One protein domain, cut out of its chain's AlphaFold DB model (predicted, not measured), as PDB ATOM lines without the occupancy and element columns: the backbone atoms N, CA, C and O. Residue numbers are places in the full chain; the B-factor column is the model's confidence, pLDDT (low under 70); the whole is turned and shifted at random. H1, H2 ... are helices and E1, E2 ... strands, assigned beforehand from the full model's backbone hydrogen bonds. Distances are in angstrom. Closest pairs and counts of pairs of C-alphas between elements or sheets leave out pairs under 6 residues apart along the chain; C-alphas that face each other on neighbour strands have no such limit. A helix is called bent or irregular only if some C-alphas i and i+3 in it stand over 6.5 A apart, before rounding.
ATOM      1  N   GLU A 187     324.763  94.314 131.427       87.62
ATOM      2  CA  GLU A 187     324.100  94.272 130.130       87.62
ATOM      3  C   GLU A 187     323.105  95.423 130.009       87.62
ATOM      4  O   GLU A 187     323.248  96.244 129.110       87.62
ATOM      5  N   ASP A 188     322.193  95.588 130.975       89.38
ATOM      6  CA  ASP A 188     321.204  96.678 130.960       89.38
ATOM      7  C   ASP A 188     321.862  98.063 130.821       89.38
ATOM      8  O   ASP A 188     321.381  98.928 130.085       89.38
ATOM      9  N   LEU A 189     322.983  98.295 131.516       92.44
ATOM     10  CA  LEU A 189     323.695  99.575 131.465       92.44
ATOM     11  C   LEU A 189     324.397  99.795 130.126       92.44
ATOM     12  O   LEU A 189     324.411 100.925 129.633       92.44
ATOM     13  N   ILE A 190     324.992  98.743 129.562       91.56
ATOM     14  CA  ILE A 190     325.692  98.804 128.279       91.56
ATOM     15  C   ILE A 190     324.679  98.961 127.147       91.56
ATOM     16  O   ILE A 190     324.818  99.897 126.366       91.56
ATOM     17  N   ILE A 191     323.609  98.161 127.123       89.94
ATOM     18  CA  ILE A 191     322.500  98.254 126.158       89.94
ATOM     19  C   ILE A 191     321.889  99.653 126.173       89.94
ATOM     20  O   ILE A 191     321.620 100.225 125.117       89.94
ATOM     21  N   THR A 192     321.753 100.262 127.359       92.88
ATOM     22  CA  THR A 192     321.252 101.636 127.476       92.88
ATOM     23  C   THR A 192     322.052 102.616 126.611       92.88
ATOM     24  O   THR A 192     321.455 103.551 126.097       92.88
ATOM     25  N   LEU A 193     323.365 102.426 126.405       92.81
ATOM     26  CA  LEU A 193     324.211 103.304 125.572       92.81
ATOM     27  C   LEU A 193     323.921 103.211 124.068       92.81
ATOM     28  O   LEU A 193     324.382 104.082 123.327       92.81
ATOM     29  N   TYR A 194     323.202 102.173 123.640       91.12
ATOM     30  CA  TYR A 194     322.868 101.869 122.246       91.12
ATOM     31  C   TYR A 194     321.366 101.999 121.960       91.12
ATOM     32  O   TYR A 194     320.907 101.627 120.886       91.12
ATOM     33  N   HIS A 195     320.596 102.547 122.902       91.75
ATOM     34  CA  HIS A 195     319.176 102.817 122.709       91.75
ATOM     35  C   HIS A 195     318.949 103.763 121.514       91.75
ATOM     36  O   HIS A 195     319.547 104.836 121.461       91.75
ATOM     37  N   GLU A 196     318.037 103.420 120.603       89.88
ATOM     38  CA  GLU A 196     317.800 104.149 119.340       89.88
ATOM     39  C   GLU A 196     317.460 105.643 119.529       89.88
ATOM     40  O   GLU A 196     317.981 106.506 118.828       89.88
ATOM     41  N   ASP A 197     316.663 105.975 120.549       91.94
ATOM     42  CA  ASP A 197     316.281 107.355 120.886       91.94
ATOM     43  C   ASP A 197     317.373 108.206 121.568       91.94
ATOM     44  O   ASP A 197     317.097 109.326 122.044       91.94
ATOM     45  N   LEU A 198     318.593 107.686 121.727       94.06
ATOM     46  CA  LEU A 198     319.685 108.441 122.333       94.06
ATOM     47  C   LEU A 198     320.203 109.524 121.396       94.06
ATOM     48  O   LEU A 198     320.748 109.271 120.328       94.06
ATOM     49  N   LYS A 199     320.130 110.768 121.865       95.50
ATOM     50  CA  LYS A 199     320.791 111.885 121.197       95.50
ATOM     51  C   LYS A 199     322.249 111.947 121.629       95.50
ATOM     52  O   LYS A 199     322.578 111.712 122.786       95.50
ATOM     53  N   GLU A 200     323.116 112.403 120.736       96.31
ATOM     54  CA  GLU A 200     324.543 112.640 120.997       96.31
ATOM     55  C   GLU A 200     324.900 113.274 122.368       96.31
ATOM     56  O   GLU A 200     325.764 112.732 123.064       96.31
ATOM     57  N   PRO A 201     324.250 114.363 122.834       96.88
ATOM     58  CA  PRO A 201     324.524 114.920 124.164       96.88
ATOM     59  C   PRO A 201     324.091 113.996 125.317       96.88
ATOM     60  O   PRO A 201     324.710 114.013 126.379       96.88
ATOM     61  N   GLU A 202     323.061 113.171 125.125       97.31
ATOM     62  CA  GLU A 202     322.608 112.184 126.112       97.31
ATOM     63  C   GLU A 202     323.595 111.008 126.187       97.31
ATOM     64  O   GLU A 202     323.974 110.597 127.287       97.31
ATOM     65  N   ILE A 203     324.108 110.554 125.035       97.00
ATOM     66  CA  ILE A 203     325.194 109.561 124.944       97.00
ATOM     67  C   ILE A 203     326.430 110.061 125.690       97.00
ATOM     68  O   ILE A 203     327.027 109.320 126.472       97.00
ATOM     69  N   LEU A 204     326.815 111.326 125.480       98.12
ATOM     70  CA  LEU A 204     327.938 111.937 126.189       98.12
ATOM     71  C   LEU A 204     327.738 111.874 127.709       98.12
ATOM     72  O   LEU A 204     328.658 111.476 128.421       98.12
ATOM     73  N   VAL A 205     326.547 112.218 128.210       98.25
ATOM     74  CA  VAL A 205     326.239 112.143 129.646       98.25
ATOM     75  C   VAL A 205     326.424 110.722 130.168       98.25
ATOM     76  O   VAL A 205     327.151 110.537 131.142       98.25
ATOM     77  N   LEU A 206     325.813 109.721 129.530       97.88
ATOM     78  CA  LEU A 206     325.906 108.330 129.982       97.88
ATOM     79  C   LEU A 206     327.347 107.807 129.939       97.88
ATOM     80  O   LEU A 206     327.802 107.184 130.898       97.88
ATOM     81  N   ARG A 207     328.107 108.143 128.889       97.88
ATOM     82  CA  ARG A 207     329.530 107.799 128.789       97.88
ATOM     83  C   ARG A 207     330.361 108.474 129.881       97.88
ATOM     84  O   ARG A 207     331.210 107.815 130.468       97.88
ATOM     85  N   LEU A 208     330.101 109.733 130.234       98.19
ATOM     86  CA  LEU A 208     330.779 110.375 131.370       98.19
ATOM     87  C   LEU A 208     330.465 109.665 132.698       98.19
ATOM     88  O   LEU A 208     331.354 109.484 133.526       98.19
ATOM     89  N   LEU A 209     329.228 109.210 132.920       98.12
ATOM     90  CA  LEU A 209     328.912 108.421 134.120       98.12
ATOM     91  C   LEU A 209     329.655 107.087 134.138       98.12
ATOM     92  O   LEU A 209     330.144 106.681 135.194       98.12
ATOM     93  N   LEU A 210     329.722 106.430 132.979       97.62
ATOM     94  CA  LEU A 210     330.351 105.132 132.805       97.62
ATOM     95  C   LEU A 210     331.864 105.196 132.999       97.62
ATOM     96  O   LEU A 210     332.386 104.454 133.816       97.62
ATOM     97  N   TYR A 211     332.553 106.082 132.278       98.19
ATOM     98  CA  TYR A 211     334.018 106.128 132.236       98.19
ATOM     99  C   TYR A 211     334.643 106.995 133.326       98.19
ATOM    100  O   TYR A 211     335.825 106.833 133.611       98.19
ATOM    101  N   SER A 212     333.903 107.930 133.922       97.25
ATOM    102  CA  SER A 212     334.446 108.811 134.967       97.25
ATOM    103  C   SER A 212     333.946 108.445 136.363       97.25
ATOM    104  O   SER A 212     334.447 108.965 137.358       97.25
ATOM    105  N   GLY A 213     332.893 107.625 136.472       96.38
ATOM    106  CA  GLY A 213     332.273 107.295 137.755       96.38
ATOM    107  C   GLY A 213     331.716 108.512 138.504       96.38
ATOM    108  O   GLY A 213     331.520 108.453 139.722       96.38
ATOM    109  N   VAL A 214     331.465 109.633 137.826       96.69
ATOM    110  CA  VAL A 214     330.952 110.869 138.437       96.69
ATOM    111  C   VAL A 214     329.461 110.774 138.752       96.69
ATOM    112  O   VAL A 214     328.730 109.925 138.245       96.69
ATOM    113  N   ARG A 215     328.965 111.640 139.639       95.88
ATOM    114  CA  ARG A 215     327.517 111.764 139.873       95.88
ATOM    115  C   ARG A 215     326.881 112.469 138.674       95.88
ATOM    116  O   ARG A 215     327.482 113.372 138.107       95.88
ATOM    117  N   PHE A 216     325.611 112.183 138.382       97.06
ATOM    118  CA  PHE A 216     324.873 112.859 137.302       97.06
ATOM    119  C   PHE A 216     325.002 114.387 137.320       97.06
ATOM    120  O   PHE A 216     325.299 115.016 136.314       97.06
ATOM    121  N   SER A 217     324.868 115.000 138.495       95.69
ATOM    122  CA  SER A 217     325.039 116.448 138.641       95.69
ATOM    123  C   SER A 217     326.438 116.964 138.305       95.69
ATOM    124  O   SER A 217     326.562 118.116 137.921       95.69
ATOM    125  N   GLU A 218     327.475 116.154 138.533       96.88
ATOM    126  CA  GLU A 218     328.867 116.504 138.222       96.88
ATOM    127  C   GLU A 218     329.110 116.382 136.716       96.88
ATOM    128  O   GLU A 218     329.680 117.302 136.147       96.88
ATOM    129  N   ALA A 219     328.572 115.346 136.055       97.94
ATOM    130  CA  ALA A 219     328.602 115.232 134.592       97.94
ATOM    131  C   ALA A 219     327.920 116.431 133.908       97.94
ATOM    132  O   ALA A 219     328.495 117.053 133.020       97.94
ATOM    133  N   ILE A 220     326.720 116.811 134.364       97.94
ATOM    134  CA  ILE A 220     326.011 117.979 133.816       97.94
ATOM    135  C   ILE A 220     326.763 119.283 134.096       97.94
ATOM    136  O   ILE A 220     326.805 120.156 133.232       97.94
ATOM    137  N   LYS A 221     327.373 119.426 135.282       96.94
ATOM    138  CA  LYS A 221     328.193 120.602 135.593       96.94
ATOM    139  C   LYS A 221     329.413 120.678 134.678       96.94
ATOM    140  O   LYS A 221     329.653 121.739 134.120       96.94
ATOM    141  N   LEU A 222     330.122 119.564 134.488       97.81
ATOM    142  CA  LEU A 222     331.262 119.476 133.581       97.81
ATOM    143  C   LEU A 222     330.869 119.878 132.155       97.81
ATOM    144  O   LEU A 222     331.548 120.704 131.571       97.81
ATOM    145  N   ILE A 223     329.762 119.361 131.614       98.06
ATOM    146  CA  ILE A 223     329.290 119.737 130.269       98.06
ATOM    147  C   ILE A 223     328.963 121.233 130.188       98.06
ATOM    148  O   ILE A 223     329.316 121.905 129.222       98.06
ATOM    149  N   ASN A 224     328.278 121.784 131.190       97.50
ATOM    150  CA  ASN A 224     327.844 123.177 131.143       97.50
ATOM    151  C   ASN A 224     328.987 124.179 131.346       97.50
ATOM    152  O   ASN A 224     328.983 125.239 130.728       97.50
ATOM    153  N   GLU A 225     329.938 123.847 132.214       96.00
ATOM    154  CA  GLU A 225     331.012 124.736 132.667       96.00
ATOM    155  C   GLU A 225     332.391 124.246 132.208       96.00
ATOM    156  O   GLU A 225     333.398 124.580 132.829       96.00
ATOM    157  N   PHE A 226     332.439 123.443 131.139       96.69
ATOM    158  CA  PHE A 226     333.692 122.921 130.602       96.69
ATOM    159  C   PHE A 226     334.667 124.068 130.320       96.69
ATOM    160  O   PHE A 226     334.282 125.099 129.754       96.69
ATOM    161  N   ASP A 227     335.912 123.896 130.739       93.88
ATOM    162  CA  ASP A 227     336.950 124.914 130.688       93.88
ATOM    163  C   ASP A 227     338.277 124.238 130.347       93.88
ATOM    164  O   ASP A 227     338.823 123.483 131.151       93.88
ATOM    165  N   GLU A 228     338.776 124.506 129.141       94.81
ATOM    166  CA  GLU A 228     340.032 123.942 128.632       94.81
ATOM    167  C   GLU A 228     341.232 124.325 129.504       94.81
ATOM    168  O   GLU A 228     342.178 123.555 129.610       94.81
ATOM    169  N   SER A 229     341.190 125.473 130.193       96.12
ATOM    170  CA  SER A 229     342.291 125.895 131.070       96.12
ATOM    171  C   SER A 229     342.467 125.004 132.304       96.12
ATOM    172  O   SER A 229     343.509 125.043 132.952       96.12
ATOM    173  N   LYS A 230     341.453 124.193 132.634       96.06
ATOM    174  CA  LYS A 230     341.455 123.248 133.761       96.06
ATOM    175  C   LYS A 230     341.653 121.804 133.311       96.06
ATOM    176  O   LYS A 230     341.431 120.887 134.108       96.06
ATOM    177  N   LEU A 231     341.976 121.603 132.037       97.06
ATOM    178  CA  LEU A 231     342.177 120.298 131.442       97.06
ATOM    179  C   LEU A 231     343.663 119.944 131.455       97.06
ATOM    180  O   LEU A 231     344.498 120.673 130.931       97.06
ATOM    181  N   GLU A 232     343.973 118.774 131.992       97.44
ATOM    182  CA  GLU A 232     345.299 118.174 131.911       97.44
ATOM    183  C   GLU A 232     345.182 116.868 131.129       97.44
ATOM    184  O   GLU A 232     344.412 115.981 131.505       97.44
ATOM    185  N   CYS A 233     345.898 116.761 130.010       97.31
ATOM    186  CA  CYS A 233     345.820 115.611 129.117       97.31
ATOM    187  C   CYS A 233     347.100 114.777 129.143       97.31
ATOM    188  O   CYS A 233     348.205 115.302 129.044       97.31
ATOM    189  N   PHE A 234     346.905 113.464 129.190       96.38
ATOM    190  CA  PHE A 234     347.917 112.410 129.106       96.38
ATOM    191  C   PHE A 234     347.731 111.650 127.794       96.38
ATOM    192  O   PHE A 234     346.935 112.076 126.971       96.38
ATOM    193  N   ASP A 235     348.397 110.524 127.551       93.38
ATOM    194  CA  ASP A 235     348.333 109.861 126.238       93.38
ATOM    195  C   ASP A 235     346.935 109.361 125.850       93.38
ATOM    196  O   ASP A 235     346.482 109.633 124.737       93.38
ATOM    197  N   SER A 236     346.211 108.708 126.763       96.12
ATOM    198  CA  SER A 236     344.917 108.057 126.481       96.12
ATOM    199  C   SER A 236     343.701 108.733 127.132       96.12
ATOM    200  O   SER A 236     342.554 108.485 126.748       96.12
ATOM    201  N   PHE A 237     343.926 109.628 128.092       98.19
ATOM    202  CA  PHE A 237     342.874 110.291 128.858       98.19
ATOM    203  C   PHE A 237     343.244 111.734 129.194       98.19
ATOM    204  O   PHE A 237     344.380 112.162 129.007       98.19
ATOM    205  N   CYS A 238     342.270 112.476 129.705       98.00
ATOM    206  CA  CYS A 238     342.483 113.765 130.341       98.00
ATOM    207  C   CYS A 238     341.749 113.799 131.683       98.00
ATOM    208  O   CYS A 238     340.793 113.051 131.900       98.00
ATOM    209  N   ARG A 239     342.151 114.698 132.574       97.00
ATOM    210  CA  ARG A 239     341.404 115.037 133.786       97.00
ATOM    211  C   ARG A 239     341.043 116.514 133.771       97.00
ATOM    212  O   ARG A 239     341.832 117.346 133.340       97.00
ATOM    213  N   CYS A 240     339.842 116.834 134.234       97.19
ATOM    214  CA  CYS A 240     339.351 118.204 134.329       97.19
ATOM    215  C   CYS A 240     339.162 118.596 135.795       97.19
ATOM    216  O   CYS A 240     338.463 117.895 136.538       97.19
ATOM    217  N   GLY A 241     339.737 119.728 136.196       96.38
ATOM    218  CA  GLY A 241     339.544 120.312 137.523       96.38
ATOM    219  C   GLY A 241     338.159 120.946 137.661       96.38
ATOM    220  O   GLY A 241     337.889 122.004 137.096       96.38
ATOM    221  N   LEU A 242     337.262 120.314 138.418       94.44
ATOM    222  CA  LEU A 242     335.918 120.818 138.709       94.44
ATOM    223  C   LEU A 242     335.860 121.616 140.022       94.44
ATOM    224  O   LEU A 242     335.069 122.556 140.116       94.44
ATOM    225  N   PHE A 243     336.668 121.235 141.023       91.44
ATOM    226  CA  PHE A 243     336.787 121.863 142.355       91.44
ATOM    227  C   PHE A 243     335.456 122.314 142.974       91.44
ATOM    228  O   PHE A 243     335.322 123.392 143.558       91.44
ATOM    229  N   TRP A 244     334.424 121.485 142.828       91.94
ATOM    230  CA  TRP A 244     333.062 121.848 143.177       91.94
ATOM    231  C   TRP A 244     332.655 121.292 144.536       91.94
ATOM    232  O   TRP A 244     332.580 120.078 144.745       91.94
ATOM    233  N   LEU A 245     332.313 122.198 145.455       87.88
ATOM    234  CA  LEU A 245     331.731 121.868 146.751       87.88
ATOM    235  C   LEU A 245     330.203 122.022 146.715       87.88
ATOM    236  O   LEU A 245     329.659 123.098 146.476       87.88
ATOM    237  N   ARG A 246     329.493 120.933 147.007       81.06
ATOM    238  CA  ARG A 246     328.034 120.875 147.130       81.06
ATOM    239  C   ARG A 246     327.645 120.341 148.505       81.06
ATOM    240  O   ARG A 246     327.534 119.126 148.722       81.06
ATOM    241  N   GLY A 247     327.395 121.259 149.435       77.50
ATOM    242  CA  GLY A 247     327.173 120.927 150.842       77.50
ATOM    243  C   GLY A 247     328.414 120.238 151.407       77.50
ATOM    244  O   GLY A 247     329.497 120.804 151.389       77.50
ATOM    245  N   ARG A 248     328.275 118.986 151.856       76.50
ATOM    246  CA  ARG A 248     329.413 118.169 152.328       76.50
ATOM    247  C   ARG A 248     330.114 117.366 151.225       76.50
ATOM    248  O   ARG A 248     331.077 116.669 151.512       76.50
ATOM    249  N   LYS A 249     329.590 117.370 149.995       83.88
ATOM    250  CA  LYS A 249     330.146 116.588 148.881       83.88
ATOM    251  C   LYS A 249     331.084 117.468 148.069       83.88
ATOM    252  O   LYS A 249     330.646 118.508 147.595       83.88
ATOM    253  N   ARG A 250     332.321 117.027 147.881       88.31
ATOM    254  CA  ARG A 250     333.344 117.684 147.062       88.31
ATOM    255  C   ARG A 250     333.593 116.857 145.796       88.31
ATOM    256  O   ARG A 250     333.431 115.637 145.847       88.31
ATOM    257  N   CYS A 251     333.928 117.508 144.686       92.44
ATOM    258  CA  CYS A 251     334.394 116.881 143.449       92.44
ATOM    259  C   CYS A 251     335.522 117.725 142.858       92.44
ATOM    260  O   CYS A 251     335.265 118.837 142.403       92.44
ATOM    261  N   ASP A 252     336.748 117.212 142.927       92.31
ATOM    262  CA  ASP A 252     337.941 117.951 142.506       92.31
ATOM    263  C   ASP A 252     338.290 117.673 141.059       92.31
ATOM    264  O   ASP A 252     338.298 118.599 140.259       92.31
ATOM    265  N   TRP A 253     338.496 116.401 140.723       95.50
ATOM    266  CA  TRP A 253     338.939 115.961 139.407       95.50
ATOM    267  C   TRP A 253     337.906 115.046 138.760       95.50
ATOM    268  O   TRP A 253     337.311 114.195 139.425       95.50
ATOM    269  N   VAL A 254     337.717 115.207 137.452       97.75
ATOM    270  CA  VAL A 254     336.920 114.303 136.617       97.75
ATOM    271  C   VAL A 254     337.805 113.735 135.520       97.75
ATOM    272  O   VAL A 254     338.274 114.484 134.669       97.75
ATOM    273  N   TYR A 255     338.016 112.420 135.539       98.31
ATOM    274  CA  TYR A 255     338.829 111.700 134.557       98.31
ATOM    275  C   TYR A 255     337.985 111.294 133.354       98.31
ATOM    276  O   TYR A 255     336.872 110.804 133.525       98.31
ATOM    277  N   ILE A 256     338.481 111.523 132.143       97.75
ATOM    278  CA  ILE A 256     337.715 111.414 130.902       97.75
ATOM    279  C   ILE A 256     338.601 110.758 129.838       97.75
ATOM    280  O   ILE A 256     339.706 111.246 129.589       97.75
ATOM    281  N   PRO A 257     338.144 109.706 129.138       98.00
ATOM    282  CA  PRO A 257     338.878 109.174 127.996       98.00
ATOM    283  C   PRO A 257     338.977 110.228 126.890       98.00
ATOM    284  O   PRO A 257     337.981 110.892 126.584       98.00
ATOM    285  N   LYS A 258     340.133 110.340 126.222       96.94
ATOM    286  CA  LYS A 258     340.334 111.339 125.153       96.94
ATOM    287  C   LYS A 258     339.266 111.281 124.061       96.94
ATOM    288  O   LYS A 258     338.830 112.323 123.583       96.94
ATOM    289  N   LYS A 259     338.772 110.075 123.744       96.00
ATOM    290  CA  LYS A 259     337.698 109.831 122.761       96.00
ATOM    291  C   LYS A 259     336.384 110.582 123.040       96.00
ATOM    292  O   LYS A 259     335.527 110.650 122.166       96.00
ATOM    293  N   LEU A 260     336.182 111.120 124.248       97.38
ATOM    294  CA  LEU A 260     334.983 111.892 124.601       97.38
ATOM    295  C   LEU A 260     335.182 113.411 124.529       97.38
ATOM    296  O   LEU A 260     334.201 114.149 124.630       97.38
ATOM    297  N   LEU A 261     336.417 113.887 124.362       96.75
ATOM    298  CA  LEU A 261     336.754 115.299 124.527       96.75
ATOM    299  C   LEU A 261     336.134 116.180 123.435       96.75
ATOM    300  O   LEU A 261     335.579 117.234 123.738       96.75
ATOM    301  N   ASP A 262     336.118 115.715 122.186       96.56
ATOM    302  CA  ASP A 262     335.513 116.465 121.076       96.56
ATOM    303  C   ASP A 262     333.998 116.610 121.237       96.56
ATOM    304  O   ASP A 262     333.436 117.684 121.002       96.56
ATOM    305  N   LYS A 263     333.327 115.563 121.736       97.31
ATOM    306  CA  LYS A 263     331.902 115.643 122.088       97.31
ATOM    307  C   LYS A 263     331.682 116.618 123.246       97.31
ATOM    308  O   LYS A 263     330.734 117.401 123.203       97.31
ATOM    309  N   LEU A 264     332.556 116.614 124.253       97.00
ATOM    310  CA  LEU A 264     332.467 117.534 125.389       97.00
ATOM    311  C   LEU A 264     332.612 119.001 124.961       97.00
ATOM    312  O   LEU A 264     331.800 119.829 125.370       97.00
ATOM    313  N   ARG A 265     333.569 119.304 124.075       96.88
ATOM    314  CA  ARG A 265     333.730 120.630 123.454       96.88
ATOM    315  C   ARG A 265     332.483 121.045 122.685       96.88
ATOM    316  O   ARG A 265     331.956 122.134 122.901       96.88
ATOM    317  N   ARG A 266     331.985 120.158 121.817       97.75
ATOM    318  CA  ARG A 266     330.823 120.411 120.953       97.75
ATOM    319  C   ARG A 266     329.551 120.714 121.744       97.75
ATOM    320  O   ARG A 266     328.782 121.580 121.343       97.75
ATOM    321  N   PHE A 267     329.311 119.996 122.841       97.88
ATOM    322  CA  PHE A 267     328.090 120.125 123.646       97.88
ATOM    323  C   PHE A 267     328.261 120.999 124.890       97.88
ATOM    324  O   PHE A 267     327.417 120.971 125.792       97.88
ATOM    325  N   ARG A 268     329.322 121.808 124.947       97.19
ATOM    326  CA  ARG A 268     329.535 122.756 126.038       97.19
ATOM    327  C   ARG A 268     328.307 123.652 126.229       97.19
ATOM    328  O   ARG A 268     327.805 124.248 125.281       97.19
ATOM    329  N   GLY A 269     327.812 123.747 127.461       96.69
ATOM    330  CA  GLY A 269     326.655 124.590 127.793       96.69
ATOM    331  C   GLY A 269     325.289 124.031 127.367       96.69
ATOM    332  O   GLY A 269     324.272 124.675 127.629       96.69
ATOM    333  N   TYR A 270     325.221 122.838 126.762       97.44
ATOM    334  CA  TYR A 270     323.985 122.295 126.175       97.44
ATOM    335  C   TYR A 270     322.813 122.196 127.169       97.44
ATOM    336  O   TYR A 270     321.653 122.412 126.813       97.44
ATOM    337  N   TYR A 271     323.099 121.919 128.445       97.00
ATOM    338  CA  TYR A 271     322.091 121.782 129.496       97.00
ATOM    339  C   TYR A 271     322.001 123.010 130.418       97.00
ATOM    340  O   TYR A 271     321.391 122.909 131.486       97.00
ATOM    341  N   ALA A 272     322.569 124.166 130.052       94.25
ATOM    342  CA  ALA A 272     322.642 125.342 130.929       94.25
ATOM    343  C   ALA A 272     321.259 125.855 131.379       94.25
ATOM    344  O   ALA A 272     321.082 126.267 132.523       94.25
ATOM    345  N   SER A 273     320.244 125.754 130.514       92.62
ATOM    346  CA  SER A 273     318.862 126.161 130.817       92.62
ATOM    347  C   SER A 273     318.047 125.104 131.576       92.62
ATOM    348  O   SER A 273     316.896 125.345 131.955       92.62
ATOM    349  N   LYS A 274     318.596 123.902 131.793       92.75
ATOM    350  CA  LYS A 274     317.855 122.762 132.344       92.75
ATOM    351  C   LYS A 274     318.134 122.584 133.831       92.75
ATOM    352  O   LYS A 274     319.267 122.576 134.304       92.75
ATOM    353  N   LYS A 275     317.072 122.331 134.598       92.12
ATOM    354  CA  LYS A 275     317.198 121.937 136.007       92.12
ATOM    355  C   LYS A 275     317.731 120.505 136.080       92.12
ATOM    356  O   LYS A 275     317.014 119.574 135.718       92.12
ATOM    357  N   VAL A 276     318.933 120.323 136.635       92.19
ATOM    358  CA  VAL A 276     319.640 119.026 136.747       92.19
ATOM    359  C   VAL A 276     318.743 117.889 137.244       92.19
ATOM    360  O   VAL A 276     318.776 116.790 136.715       92.19
ATOM    361  N   HIS A 277     317.912 118.133 138.254       88.94
ATOM    362  CA  HIS A 277     317.046 117.088 138.804       88.94
ATOM    363  C   HIS A 277     315.884 116.696 137.883       88.94
ATOM    364  O   HIS A 277     315.504 115.529 137.844       88.94
ATOM    365  N   SER A 278     315.314 117.659 137.153       93.44
ATOM    366  CA  SER A 278     314.310 117.355 136.132       93.44
ATOM    367  C   SER A 278     314.936 116.557 134.994       93.44
ATOM    368  O   SER A 278     314.313 115.631 134.494       93.44
ATOM    369  N   LEU A 279     316.185 116.878 134.642       95.50
ATOM    370  CA  LEU A 279     316.943 116.153 133.631       95.50
ATOM    371  C   LEU A 279     317.272 114.721 134.078       95.50
ATOM    372  O   LEU A 279     317.040 113.795 133.317       95.50
ATOM    373  N   ALA A 280     317.711 114.521 135.325       96.12
ATOM    374  CA  ALA A 280     317.961 113.183 135.868       96.12
ATOM    375  C   ALA A 280     316.711 112.295 135.771       96.12
ATOM    376  O   ALA A 280     316.765 111.216 135.198       96.12
ATOM    377  N   ARG A 281     315.556 112.802 136.232       94.69
ATOM    378  CA  ARG A 281     314.273 112.087 136.122       94.69
ATOM    379  C   ARG A 281     313.867 111.811 134.680       94.69
ATOM    380  O   ARG A 281     313.229 110.800 134.417       94.69
ATOM    381  N   HIS A 282     314.172 112.733 133.769       94.94
ATOM    382  CA  HIS A 282     313.900 112.542 132.352       94.94
ATOM    383  C   HIS A 282     314.703 111.362 131.799       94.94
ATOM    384  O   HIS A 282     314.097 110.484 131.203       94.94
ATOM    385  N   PHE A 283     316.010 111.297 132.069       95.44
ATOM    386  CA  PHE A 283     316.862 110.173 131.665       95.44
ATOM    387  C   PHE A 283     316.398 108.853 132.291       95.44
ATOM    388  O   PHE A 283     316.196 107.880 131.575       95.44
ATOM    389  N   GLU A 284     316.174 108.832 133.610       94.94
ATOM    390  CA  GLU A 284     315.748 107.619 134.326       94.94
ATOM    391  C   GLU A 284     314.426 107.073 133.774       94.94
ATOM    392  O   GLU A 284     314.282 105.868 133.596       94.94
ATOM    393  N   LYS A 285     313.469 107.957 133.458       94.56
ATOM    394  CA  LYS A 285     312.178 107.560 132.886       94.56
ATOM    395  C   LYS A 285     312.284 107.163 131.413       94.56
ATOM    396  O   LYS A 285     311.638 106.201 131.019       94.56
ATOM    397  N   LYS A 286     313.031 107.923 130.606       94.38
ATOM    398  CA  LYS A 286     313.145 107.709 129.155       94.38
ATOM    399  C   LYS A 286     313.834 106.381 128.843       94.38
ATOM    400  O   LYS A 286     313.380 105.684 127.953       94.38
ATOM    401  N   TYR A 287     314.871 106.032 129.602       92.56
ATOM    402  CA  TYR A 287     315.697 104.847 129.345       92.56
ATOM    403  C   TYR A 287     315.502 103.720 130.361       92.56
ATOM    404  O   TYR A 287     316.250 102.753 130.346       92.56
ATOM    405  N   ASN A 288     314.542 103.863 131.280       92.25
ATOM    406  CA  ASN A 288     314.263 102.893 132.340       92.25
ATOM    407  C   ASN A 288     315.521 102.433 133.112       92.25
ATOM    408  O   ASN A 288     315.703 101.254 133.405       92.25
ATOM    409  N   VAL A 289     316.404 103.377 133.449       91.94
ATOM    410  CA  VAL A 289     317.713 103.098 134.062       91.94
ATOM    411  C   VAL A 289     317.907 103.916 135.335       91.94
ATOM    412  O   VAL A 289     317.568 105.097 135.383       91.94
ATOM    413  N   ASP A 290     318.509 103.336 136.377       92.75
ATOM    414  CA  ASP A 290     318.991 104.114 137.526       92.75
ATOM    415  C   ASP A 290     320.397 104.646 137.217       92.75
ATOM    416  O   ASP A 290     321.388 103.916 137.248       92.75
ATOM    417  N   LEU A 291     320.503 105.955 136.969       95.25
ATOM    418  CA  LEU A 291     321.762 106.639 136.644       95.25
ATOM    419  C   LEU A 291     322.860 106.432 137.700       95.25
ATOM    420  O   LEU A 291     324.053 106.532 137.406       95.25
ATOM    421  N   LYS A 292     322.486 106.145 138.954       95.06
ATOM    422  CA  LYS A 292     323.441 105.830 140.023       95.06
ATOM    423  C   LYS A 292     324.175 104.512 139.760       95.06
ATOM    424  O   LYS A 292     325.265 104.330 140.309       95.06
ATOM    425  N   LEU A 293     323.597 103.596 138.985       95.00
ATOM    426  CA  LEU A 293     324.184 102.293 138.690       95.00
ATOM    427  C   LEU A 293     325.439 102.410 137.829       95.00
ATOM    428  O   LEU A 293     326.405 101.746 138.176       95.00
ATOM    429  N   PHE A 294     325.514 103.328 136.858       96.38
ATOM    430  CA  PHE A 294     326.753 103.602 136.105       96.38
ATOM    431  C   PHE A 294     327.933 103.911 137.030       96.38
ATOM    432  O   PHE A 294     329.004 103.317 136.940       96.38
ATOM    433  N   ARG A 295     327.707 104.779 138.023       95.25
ATOM    434  CA  ARG A 295     328.726 105.100 139.025       95.25
ATOM    435  C   ARG A 295     329.093 103.897 139.898       95.25
ATOM    436  O   ARG A 295     330.238 103.779 140.326       95.25
ATOM    437  N   LYS A 296     328.146 103.019 140.234       94.62
ATOM    438  CA  LYS A 296     328.465 101.800 140.998       94.62
ATOM    439  C   LYS A 296     329.213 100.780 140.144       94.62
ATOM    440  O   LYS A 296     330.127 100.156 140.666       94.62
ATOM    441  N   PHE A 297     328.841 100.652 138.875       95.56
ATOM    442  CA  PHE A 297     329.503  99.806 137.894       95.56
ATOM    443  C   PHE A 297     330.963 100.231 137.732       95.56
ATOM    444  O   PHE A 297     331.846  99.426 138.004       95.56
ATOM    445  N   PHE A 298     331.225 101.520 137.474       96.94
ATOM    446  CA  PHE A 298     332.591 102.057 137.457       96.94
ATOM    447  C   PHE A 298     333.345 101.733 138.749       96.94
ATOM    448  O   PHE A 298     334.502 101.337 138.711       96.94
ATOM    449  N   TYR A 299     332.701 101.893 139.915       95.69
ATOM    450  CA  TYR A 299     333.348 101.587 141.193       95.69
ATOM    451  C   TYR A 299     333.717 100.106 141.307       95.69
ATOM    452  O   TYR A 299     334.787  99.811 141.820       95.69
ATOM    453  N   ARG A 300     332.862  99.185 140.842       94.94
ATOM    454  CA  ARG A 300     333.164  97.747 140.816       94.94
ATOM    455  C   ARG A 300     334.381  97.473 139.934       94.94
ATOM    456  O   ARG A 300     335.371  96.982 140.453       94.94
ATOM    457  N   VAL A 301     334.358  97.931 138.681       95.88
ATOM    458  CA  VAL A 301     335.486  97.764 137.747       95.88
ATOM    459  C   VAL A 301     336.777  98.370 138.306       95.88
ATOM    460  O   VAL A 301     337.845  97.766 138.236       95.88
ATOM    461  N   CYS A 302     336.686  99.546 138.926       96.12
ATOM    462  CA  CYS A 302     337.816 100.169 139.601       96.12
ATOM    463  C   CYS A 302     338.344  99.303 140.755       96.12
ATOM    464  O   CYS A 302     339.547  99.138 140.905       96.12
ATOM    465  N   ARG A 303     337.469  98.721 141.582       95.12
ATOM    466  CA  ARG A 303     337.888  97.878 142.712       95.12
ATOM    467  C   ARG A 303     338.551  96.576 142.276       95.12
ATOM    468  O   ARG A 303     339.387  96.084 143.031       95.12
ATOM    469  N   ASP A 304     338.199  96.074 141.098       94.44
ATOM    470  CA  ASP A 304     338.796  94.877 140.502       94.44
ATOM    471  C   ASP A 304     340.170  95.163 139.871       94.44
ATOM    472  O   ASP A 304     340.962  94.248 139.670       94.44
ATOM    473  N   THR A 305     340.475  96.432 139.578       94.12
ATOM    474  CA  THR A 305     341.708  96.853 138.886       94.12
ATOM    475  C   THR A 305     342.697  97.597 139.785       94.12
ATOM    476  O   THR A 305     343.899  97.528 139.548       94.12
ATOM    477  N   THR A 306     342.230  98.298 140.824       94.62
ATOM    478  CA  THR A 306     343.072  99.097 141.727       94.62
ATOM    479  C   THR A 306     342.570  99.102 143.186       94.62
ATOM    480  O   THR A 306     341.525  98.555 143.562       94.62
ATOM    481  N   GLY A 307     343.359  99.721 144.065       90.94
ATOM    482  CA  GLY A 307     343.089  99.880 145.488       90.94
ATOM    483  C   GLY A 307     341.883 100.775 145.790       90.94
ATOM    484  O   GLY A 307     341.525 101.684 145.042       90.94
ATOM    485  N   LYS A 308     341.259 100.538 146.952       91.81
ATOM    486  CA  LYS A 308     340.049 101.250 147.402       91.81
ATOM    487  C   LYS A 308     340.240 102.770 147.412       91.81
ATOM    488  O   LYS A 308     339.345 103.490 146.987       91.81
ATOM    489  N   GLU A 309     341.396 103.239 147.871       91.19
ATOM    490  CA  GLU A 309     341.704 104.667 147.995       91.19
ATOM    491  C   GLU A 309     341.685 105.389 146.645       91.19
ATOM    492  O   GLU A 309     341.097 106.462 146.540       91.19
ATOM    493  N   VAL A 310     342.254 104.772 145.603       93.44
ATOM    494  CA  VAL A 310     342.259 105.319 144.238       93.44
ATOM    495  C   VAL A 310     340.831 105.376 143.696       93.44
ATOM    496  O   VAL A 310     340.416 106.394 143.149       93.44
ATOM    497  N   CYS A 311     340.022 104.339 143.933       94.56
ATOM    498  CA  CYS A 311     338.612 104.348 143.537       94.56
ATOM    499  C   CYS A 311     337.789 105.413 144.258       94.56
ATOM    500  O   CYS A 311     336.945 106.076 143.645       94.56
ATOM    501  N   ASP A 312     338.018 105.589 145.557       92.75
ATOM    502  CA  ASP A 312     337.380 106.638 146.340       92.75
ATOM    503  C   ASP A 312     337.816 108.023 145.854       92.75
ATOM    504  O   ASP A 312     336.967 108.906 145.711       92.75
ATOM    505  N   PHE A 313     339.095 108.198 145.522       93.44
ATOM    506  CA  PHE A 313     339.644 109.427 144.957       93.44
ATOM    507  C   PHE A 313     339.028 109.764 143.591       93.44
ATOM    508  O   PHE A 313     338.418 110.827 143.452       93.44
ATOM    509  N   LEU A 314     339.068 108.833 142.627       94.81
ATOM    510  CA  LEU A 314     338.472 108.971 141.289       94.81
ATOM    511  C   LEU A 314     336.981 109.326 141.361       94.81
ATOM    512  O   LEU A 314     336.468 110.135 140.592       94.81
ATOM    513  N   GLN A 315     336.269 108.768 142.341       93.69
ATOM    514  CA  GLN A 315     334.860 109.066 142.570       93.69
ATOM    515  C   GLN A 315     334.603 110.292 143.455       93.69
ATOM    516  O   GLN A 315     333.438 110.597 143.751       93.69
ATOM    517  N   SER A 316     335.632 111.001 143.910       90.56
ATOM    518  CA  SER A 316     335.511 112.115 144.850       90.56
ATOM    519  C   SER A 316     334.715 111.743 146.116       90.56
ATOM    520  O   SER A 316     333.737 112.393 146.511       90.56
ATOM    521  N   ARG A 317     335.090 110.629 146.748       85.88
ATOM    522  CA  ARG A 317     334.632 110.176 148.073       85.88
ATOM    523  C   ARG A 317     335.625 110.596 149.161       85.88
ATOM    524  O   ARG A 317     335.901 109.860 150.095       85.88
ATOM    525  N   ILE A 318     336.111 111.831 149.058       74.06
ATOM    526  CA  ILE A 318     337.188 112.378 149.896       74.06
ATOM    527  C   ILE A 318     336.813 112.419 151.384       74.06
ATOM    528  O   ILE A 318     337.676 112.276 152.232       74.06
ATOM    529  N   SER A 319     335.527 112.536 151.735       65.31
ATOM    530  CA  SER A 319     335.092 112.471 153.141       65.31
ATOM    531  C   SER A 319     335.343 111.117 153.816       65.31
ATOM    532  O   SER A 319     335.230 111.027 155.034       65.31
ATOM    533  N   GLU A 320     335.591 110.061 153.037       59.47
ATOM    534  CA  GLU A 320     335.961 108.727 153.529       59.47
ATOM    535  C   GLU A 320     337.486 108.554 153.630       59.47
ATOM    536  O   GLU A 320     337.950 107.521 154.104       59.47
ATOM    537  N   LEU A 321     338.256 109.563 153.209       60.62
ATOM    538  CA  LEU A 321     339.710 109.568 153.200       60.62
ATOM    539  C   LEU A 321     340.216 110.564 154.261       60.62
ATOM    540  O   LEU A 321     339.799 111.722 154.300       60.62
ATOM    541  N   SER A 322     341.124 110.133 155.136       54.59
ATOM    542  CA  SER A 322     341.828 111.016 156.074       54.59
ATOM    543  C   SER A 322     343.061 111.606 155.381       54.59
ATOM    544  O   SER A 322     344.164 111.095 155.546       54.59
ATOM    545  N   ILE A 323     342.878 112.621 154.533       56.69
ATOM    546  CA  ILE A 323     343.956 113.111 153.657       56.69
ATOM    547  C   ILE A 323     344.634 114.349 154.258       56.69
ATOM    548  O   ILE A 323     343.961 115.339 154.539       56.69
ATOM    549  N   GLY A 324     345.961 114.298 154.410       59.31
ATOM    550  CA  GLY A 324     346.838 115.478 154.425       59.31
ATOM    551  C   GLY A 324     347.457 115.706 153.038       59.31
ATOM    552  O   GLY A 324     347.486 114.776 152.237       59.31
ATOM    553  N   ASP A 325     347.957 116.912 152.749       58.12
ATOM    554  CA  ASP A 325     348.310 117.359 151.384       58.12
ATOM    555  C   ASP A 325     349.268 116.416 150.624       58.12
ATOM    556  O   ASP A 325     348.988 116.048 149.490       58.12
ATOM    557  N   VAL A 326     350.323 115.902 151.274       58.84
ATOM    558  CA  VAL A 326     351.273 114.933 150.668       58.84
ATOM    559  C   VAL A 326     350.576 113.650 150.197       58.84
ATOM    560  O   VAL A 326     350.926 113.064 149.176       58.84
ATOM    561  N   HIS A 327     349.555 113.217 150.930       75.94
ATOM    562  CA  HIS A 327     348.796 112.015 150.609       75.94
ATOM    563  C   HIS A 327     347.793 112.260 149.468       75.94
ATOM    564  O   HIS A 327     347.316 111.306 148.856       75.94
ATOM    565  N   TYR A 328     347.463 113.524 149.176       83.12
ATOM    566  CA  TYR A 328     346.601 113.904 148.057       83.12
ATOM    567  C   TYR A 328     347.345 113.796 146.722       83.12
ATOM    568  O   TYR A 328     346.819 113.195 145.787       83.12
ATOM    569  N   ASP A 329     348.571 114.320 146.651       82.62
ATOM    570  CA  ASP A 329     349.388 114.299 145.430       82.62
ATOM    571  C   ASP A 329     349.808 112.873 145.040       82.62
ATOM    572  O   ASP A 329     349.805 112.516 143.856       82.62
ATOM    573  N   ASP A 330     350.086 112.019 146.032       89.69
ATOM    574  CA  ASP A 330     350.301 110.584 145.808       89.69
ATOM    575  C   ASP A 330     349.056 109.920 145.197       89.69
ATOM    576  O   ASP A 330     349.145 109.225 144.184       89.69
ATOM    577  N   LEU A 331     347.867 110.177 145.757       91.88
ATOM    578  CA  LEU A 331     346.617 109.618 145.232       91.88
ATOM    579  C   LEU A 331     346.307 110.107 143.820       91.88
ATOM    580  O   LEU A 331     345.817 109.328 143.003       91.88
ATOM    581  N   LEU A 332     346.606 111.372 143.534       94.12
ATOM    582  CA  LEU A 332     346.450 111.962 142.215       94.12
ATOM    583  C   LEU A 332     347.350 111.252 141.188       94.12
ATOM    584  O   LEU A 332     346.858 110.782 140.165       94.12
ATOM    585  N   SER A 333     348.630 111.074 141.519       94.62
ATOM    586  CA  SER A 333     349.607 110.383 140.666       94.62
ATOM    587  C   SER A 333     349.247 108.906 140.445       94.62
ATOM    588  O   SER A 333     349.355 108.377 139.338       94.62
ATOM    589  N   ARG A 334     348.774 108.221 141.496       95.38
ATOM    590  CA  ARG A 334     348.287 106.833 141.413       95.38
ATOM    591  C   ARG A 334     347.038 106.728 140.540       95.38
ATOM    592  O   ARG A 334     346.932 105.797 139.748       95.38
ATOM    593  N   ALA A 335     346.116 107.680 140.657       96.50
ATOM    594  CA  ALA A 335     344.917 107.729 139.830       96.50
ATOM    595  C   ALA A 335     345.247 107.941 138.346       96.50
ATOM    596  O   ALA A 335     344.670 107.246 137.513       96.50
ATOM    597  N   ASP A 336     346.203 108.815 138.012       97.31
ATOM    598  CA  ASP A 336     346.661 109.009 136.628       97.31
ATOM    599  C   ASP A 336     347.230 107.723 136.019       97.31
ATOM    600  O   ASP A 336     346.923 107.379 134.876       97.31
ATOM    601  N   ARG A 337     348.037 106.986 136.790       96.88
ATOM    602  CA  ARG A 337     348.632 105.721 136.347       96.88
ATOM    603  C   ARG A 337     347.588 104.624 136.140       96.88
ATOM    604  O   ARG A 337     347.676 103.871 135.173       96.88
ATOM    605  N   ASP A 338     346.616 104.523 137.042       97.50
ATOM    606  CA  ASP A 338     345.686 103.393 137.073       97.50
ATOM    607  C   ASP A 338     344.450 103.624 136.175       97.50
ATOM    608  O   ASP A 338     343.835 102.668 135.699       97.50
ATOM    609  N   TYR A 339     344.083 104.880 135.888       98.31
ATOM    610  CA  TYR A 339     342.885 105.208 135.106       98.31
ATOM    611  C   TYR A 339     342.829 104.565 133.703       98.31
ATOM    612  O   TYR A 339     341.777 104.016 133.356       98.31
ATOM    613  N   PRO A 340     343.911 104.537 132.894       97.94
ATOM    614  CA  PRO A 340     343.909 103.843 131.604       97.94
ATOM    615  C   PRO A 340     343.539 102.356 131.697       97.94
ATOM    616  O   PRO A 340     342.863 101.836 130.810       97.94
ATOM    617  N   ILE A 341     343.942 101.680 132.779       97.94
ATOM    618  CA  ILE A 341     343.648 100.258 133.019       97.94
ATOM    619  C   ILE A 341     342.143 100.073 133.253       97.94
ATOM    620  O   ILE A 341     341.531  99.167 132.688       97.94
ATOM    621  N   ILE A 342     341.531 100.978 134.024       98.06
ATOM    622  CA  ILE A 342     340.084 100.991 134.273       98.06
ATOM    623  C   ILE A 342     339.320 101.192 132.960       98.06
ATOM    624  O   ILE A 342     338.380 100.452 132.679       98.06
ATOM    625  N   VAL A 343     339.728 102.169 132.140       97.94
ATOM    626  CA  VAL A 343     339.089 102.441 130.841       97.94
ATOM    627  C   VAL A 343     339.178 101.225 129.927       97.94
ATOM    628  O   VAL A 343     338.164 100.843 129.347       97.94
ATOM    629  N   LYS A 344     340.351 100.585 129.847       97.75
ATOM    630  CA  LYS A 344     340.534  99.361 129.062       97.75
ATOM    631  C   LYS A 344     339.586  98.255 129.528       97.75
ATOM    632  O   LYS A 344     338.895  97.675 128.702       97.75
ATOM    633  N   ARG A 345     339.478  98.020 130.842       97.56
ATOM    634  CA  ARG A 345     338.568  96.994 131.371       97.56
ATOM    635  C   ARG A 345     337.100  97.295 131.061       97.56
ATOM    636  O   ARG A 345     336.354  96.370 130.766       97.56
ATOM    637  N   ILE A 346     336.682  98.563 131.107       97.12
ATOM    638  CA  ILE A 346     335.328  98.966 130.691       97.12
ATOM    639  C   ILE A 346     335.117  98.693 129.198       97.12
ATOM    640  O   ILE A 346     334.075  98.162 128.828       97.12
ATOM    641  N   ASP A 347     336.087  99.040 128.349       96.94
ATOM    642  CA  ASP A 347     336.014  98.796 126.905       96.94
ATOM    643  C   ASP A 347     335.923  97.294 126.585       96.94
ATOM    644  O   ASP A 347     335.141  96.907 125.719       96.94
ATOM    645  N   ASP A 348     336.670  96.450 127.302       96.31
ATOM    646  CA  ASP A 348     336.622  94.992 127.149       96.31
ATOM    647  C   ASP A 348     335.248  94.431 127.561       96.31
ATOM    648  O   ASP A 348     334.642  93.694 126.791       96.31
ATOM    649  N   LEU A 349     334.688  94.872 128.695       94.38
ATOM    650  CA  LEU A 349     333.339  94.477 129.133       94.38
ATOM    651  C   LEU A 349     332.246  94.891 128.137       94.38
ATOM    652  O   LEU A 349     331.302  94.142 127.903       94.38
ATOM    653  N   ILE A 350     332.364  96.076 127.528       94.81
ATOM    654  CA  ILE A 350     331.432  96.508 126.477       94.81
ATOM    655  C   ILE A 350     331.500  95.548 125.286       94.81
ATOM    656  O   ILE A 350     330.456  95.146 124.782       94.81
ATOM    657  N   LYS A 351     332.704  95.167 124.842       94.12
ATOM    658  CA  LYS A 351     332.872  94.220 123.729       94.12
ATOM    659  C   LYS A 351     332.315  92.841 124.066       94.12
ATOM    660  O   LYS A 351     331.613  92.284 123.235       94.12
ATOM    661  N   GLU A 352     332.599  92.327 125.264       92.62
ATOM    662  CA  GLU A 352     332.081  91.041 125.752       92.62
ATOM    663  C   GLU A 352     330.542  91.017 125.690       92.62
ATOM    664  O   GLU A 352     329.962  90.107 125.103       92.62
ATOM    665  N   VAL A 353     329.874  92.057 126.203       90.31
ATOM    666  CA  VAL A 353     328.406  92.156 126.164       90.31
ATOM    667  C   VAL A 353     327.871  92.262 124.737       90.31
ATOM    668  O   VAL A 353     326.901  91.591 124.399       90.31
ATOM    669  N   LEU A 354     328.491  93.078 123.880       89.62
ATOM    670  CA  LEU A 354     328.044  93.216 122.490       89.62
ATOM    671  C   LEU A 354     328.222  91.920 121.691       89.62
ATOM    672  O   LEU A 354     327.360  91.600 120.876       89.62
ATOM    673  N   LEU A 355     329.296  91.167 121.943       88.75
ATOM    674  CA  LEU A 355     329.538  89.875 121.304       88.75
ATOM    675  C   LEU A 355     328.451  88.864 121.687       88.75
ATOM    676  O   LEU A 355     327.814  88.293 120.804       88.75
ATOM    677  N   LEU A 356     328.151  88.738 122.984       85.44
ATOM    678  CA  LEU A 356     327.085  87.862 123.489       85.44
ATOM    679  C   LEU A 356     325.709  88.200 122.897       85.44
ATOM    680  O   LEU A 356     324.888  87.315 122.674       85.44
ATOM    681  N   MET A 357     325.449  89.479 122.619       80.12
ATOM    682  CA  MET A 357     324.216  89.908 121.958       80.12
ATOM    683  C   MET A 357     324.189  89.570 120.461       80.12
ATOM    684  O   MET A 357     323.111  89.330 119.920       80.12
ATOM    685  N   SER A 358     325.345  89.570 119.792       75.56
ATOM    686  CA  SER A 358     325.457  89.278 118.357       75.56
ATOM    687  C   SER A 358     325.396  87.787 118.025       75.56
ATOM    688  O   SER A 358     324.889  87.426 116.968       75.56
TER     689      SER A 358
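Overview. This is residues 187 to 358 of the 386 residues of the protein "Phage_integr_3 domain-containing protein" of Ignisphaera aggregans (UniProt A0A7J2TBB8). Crossed helices pack round H2 near the middle of the domain: H3, H4 and H6 pack on it, and a narrow, bent three-stranded sheet lies beside its residues 207 to 212. The long bent helix H8 runs along one side, from H7 and the sheet past H6 to H1, and makes the longest axis. The 172 printed residues hold eight named helices and three named strands, in the order H1 H2 H3 E1 E2 E3 H4 H5 H6 H7 H8, with the sheet ordered E1 E2 E3 and antiparallel. The class is mostly helix. The whole is compact, with a radius of gyration of the C-alphas of 15.6 A and spans of 47 by 39 by 28 A.

Arrangement. H1, residues 187 to 192, and H2, residues 200 to 212, are near each other, with 7 pairs of C-alphas within 10 A. H3, residues 216 to 224, touches residues 205 to 209 of H2, closest at the C-alphas of Leu 208 and Ala 219, 6.2 A, at a steep tilt of 57 degrees, opposite ways. E1, residues 231 to 233, E2, residues 237 to 246, and E3, residues 249 to 257, form a meander, each strand the antiparallel neighbour of the one before. E1 and E2 are a hairpin, with N 232 and O 239 within hydrogen-bond range at 2.9 A. E2 and E3 are another, with N 240 and O 254 at 2.9 A and N 251 and O 244 at 2.9 A. E2 bends by 51 degrees at residue 243, and E3 by 57 degrees at residue 252. H2 and H3 are on the same face of the sheet; H2 lies over none of the strands, while H3, at a height over the sheet of 9.6 A, runs across the strands at 69 degrees to E2 on the local plane. H4, residues 258 to 266, is irregular, with C-alphas 259 and 262 7.2 A apart; its Lys 263 comes closest to Leu 204 of H2, where the two touch, with their C-alphas 6.8 A apart. H5, residues 276 to 286, only just touches H3, with 3 pairs of C-alphas within 8 A, the closest those of Ser 217 and Val 276, 6.3 A. H6, residues 291 to 305, is the hub, touching four helices; it touches H2 closest at the C-alphas of Leu 210 and Phe 294, 5.1 A, at a steep tilt of 38 degrees, the same way. H6 and H5 only just touch, with 3 pairs of C-alphas within 8 A, the closest those of Glu 284 and Leu 291, 6.5 A. H7, residues 308 to 314, only just touches H6 too, with 3 pairs, the closest C-alphas being those of Cys 302 and Cys 311, 5.8 A. H8, residues 325 to 358, was assigned as one helix by its hydrogen bonds but is bent, with C-alphas 337 and 340 7.0 A apart; its arms are H8a, residues 325 to 337, and H8b, residues 340 to 358. H8a touches H7 about perpendicular, at 84 degrees, closest at the C-alphas of Val 310 and Ala 335, 5.7 A. H8b touches H6 with residues 341 to 346, closest at the C-alphas of Cys 302 and Ile 342, 5.8 A, and only just touches H1, with 3 pairs, the closest C-alphas being those of Glu 187 and Val 353, 6.2 A. Every O i to N i+4 pair is within hydrogen-bond range in H1, H2, H3, H5, H7, H8a and H8b, against 3 of 5 in H4 and 10 of 11 in H6.

Along the chain. H1 begins at C-alpha 187 (324.100, 94.272, 130.130). From first to last C-alpha, H2 measures 17.5 A, E2 25.8 A, E3 23.8 A, H6 22.3 A, H8a 19.0 A and H8b 27.0 A. E2 begins at C-alpha 237 (342.874, 110.291, 128.858), and H8b ends at C-alpha 358 (325.457, 89.278, 118.357).

Size, cuts and confidence. The two C-alphas farthest apart are those of Gly 324 and Ser 358, 49.4 A. The printed part has no cut, and no link is long. The mean pLDDT of the printed part is 92.4, with residues 319 to 326 under 70.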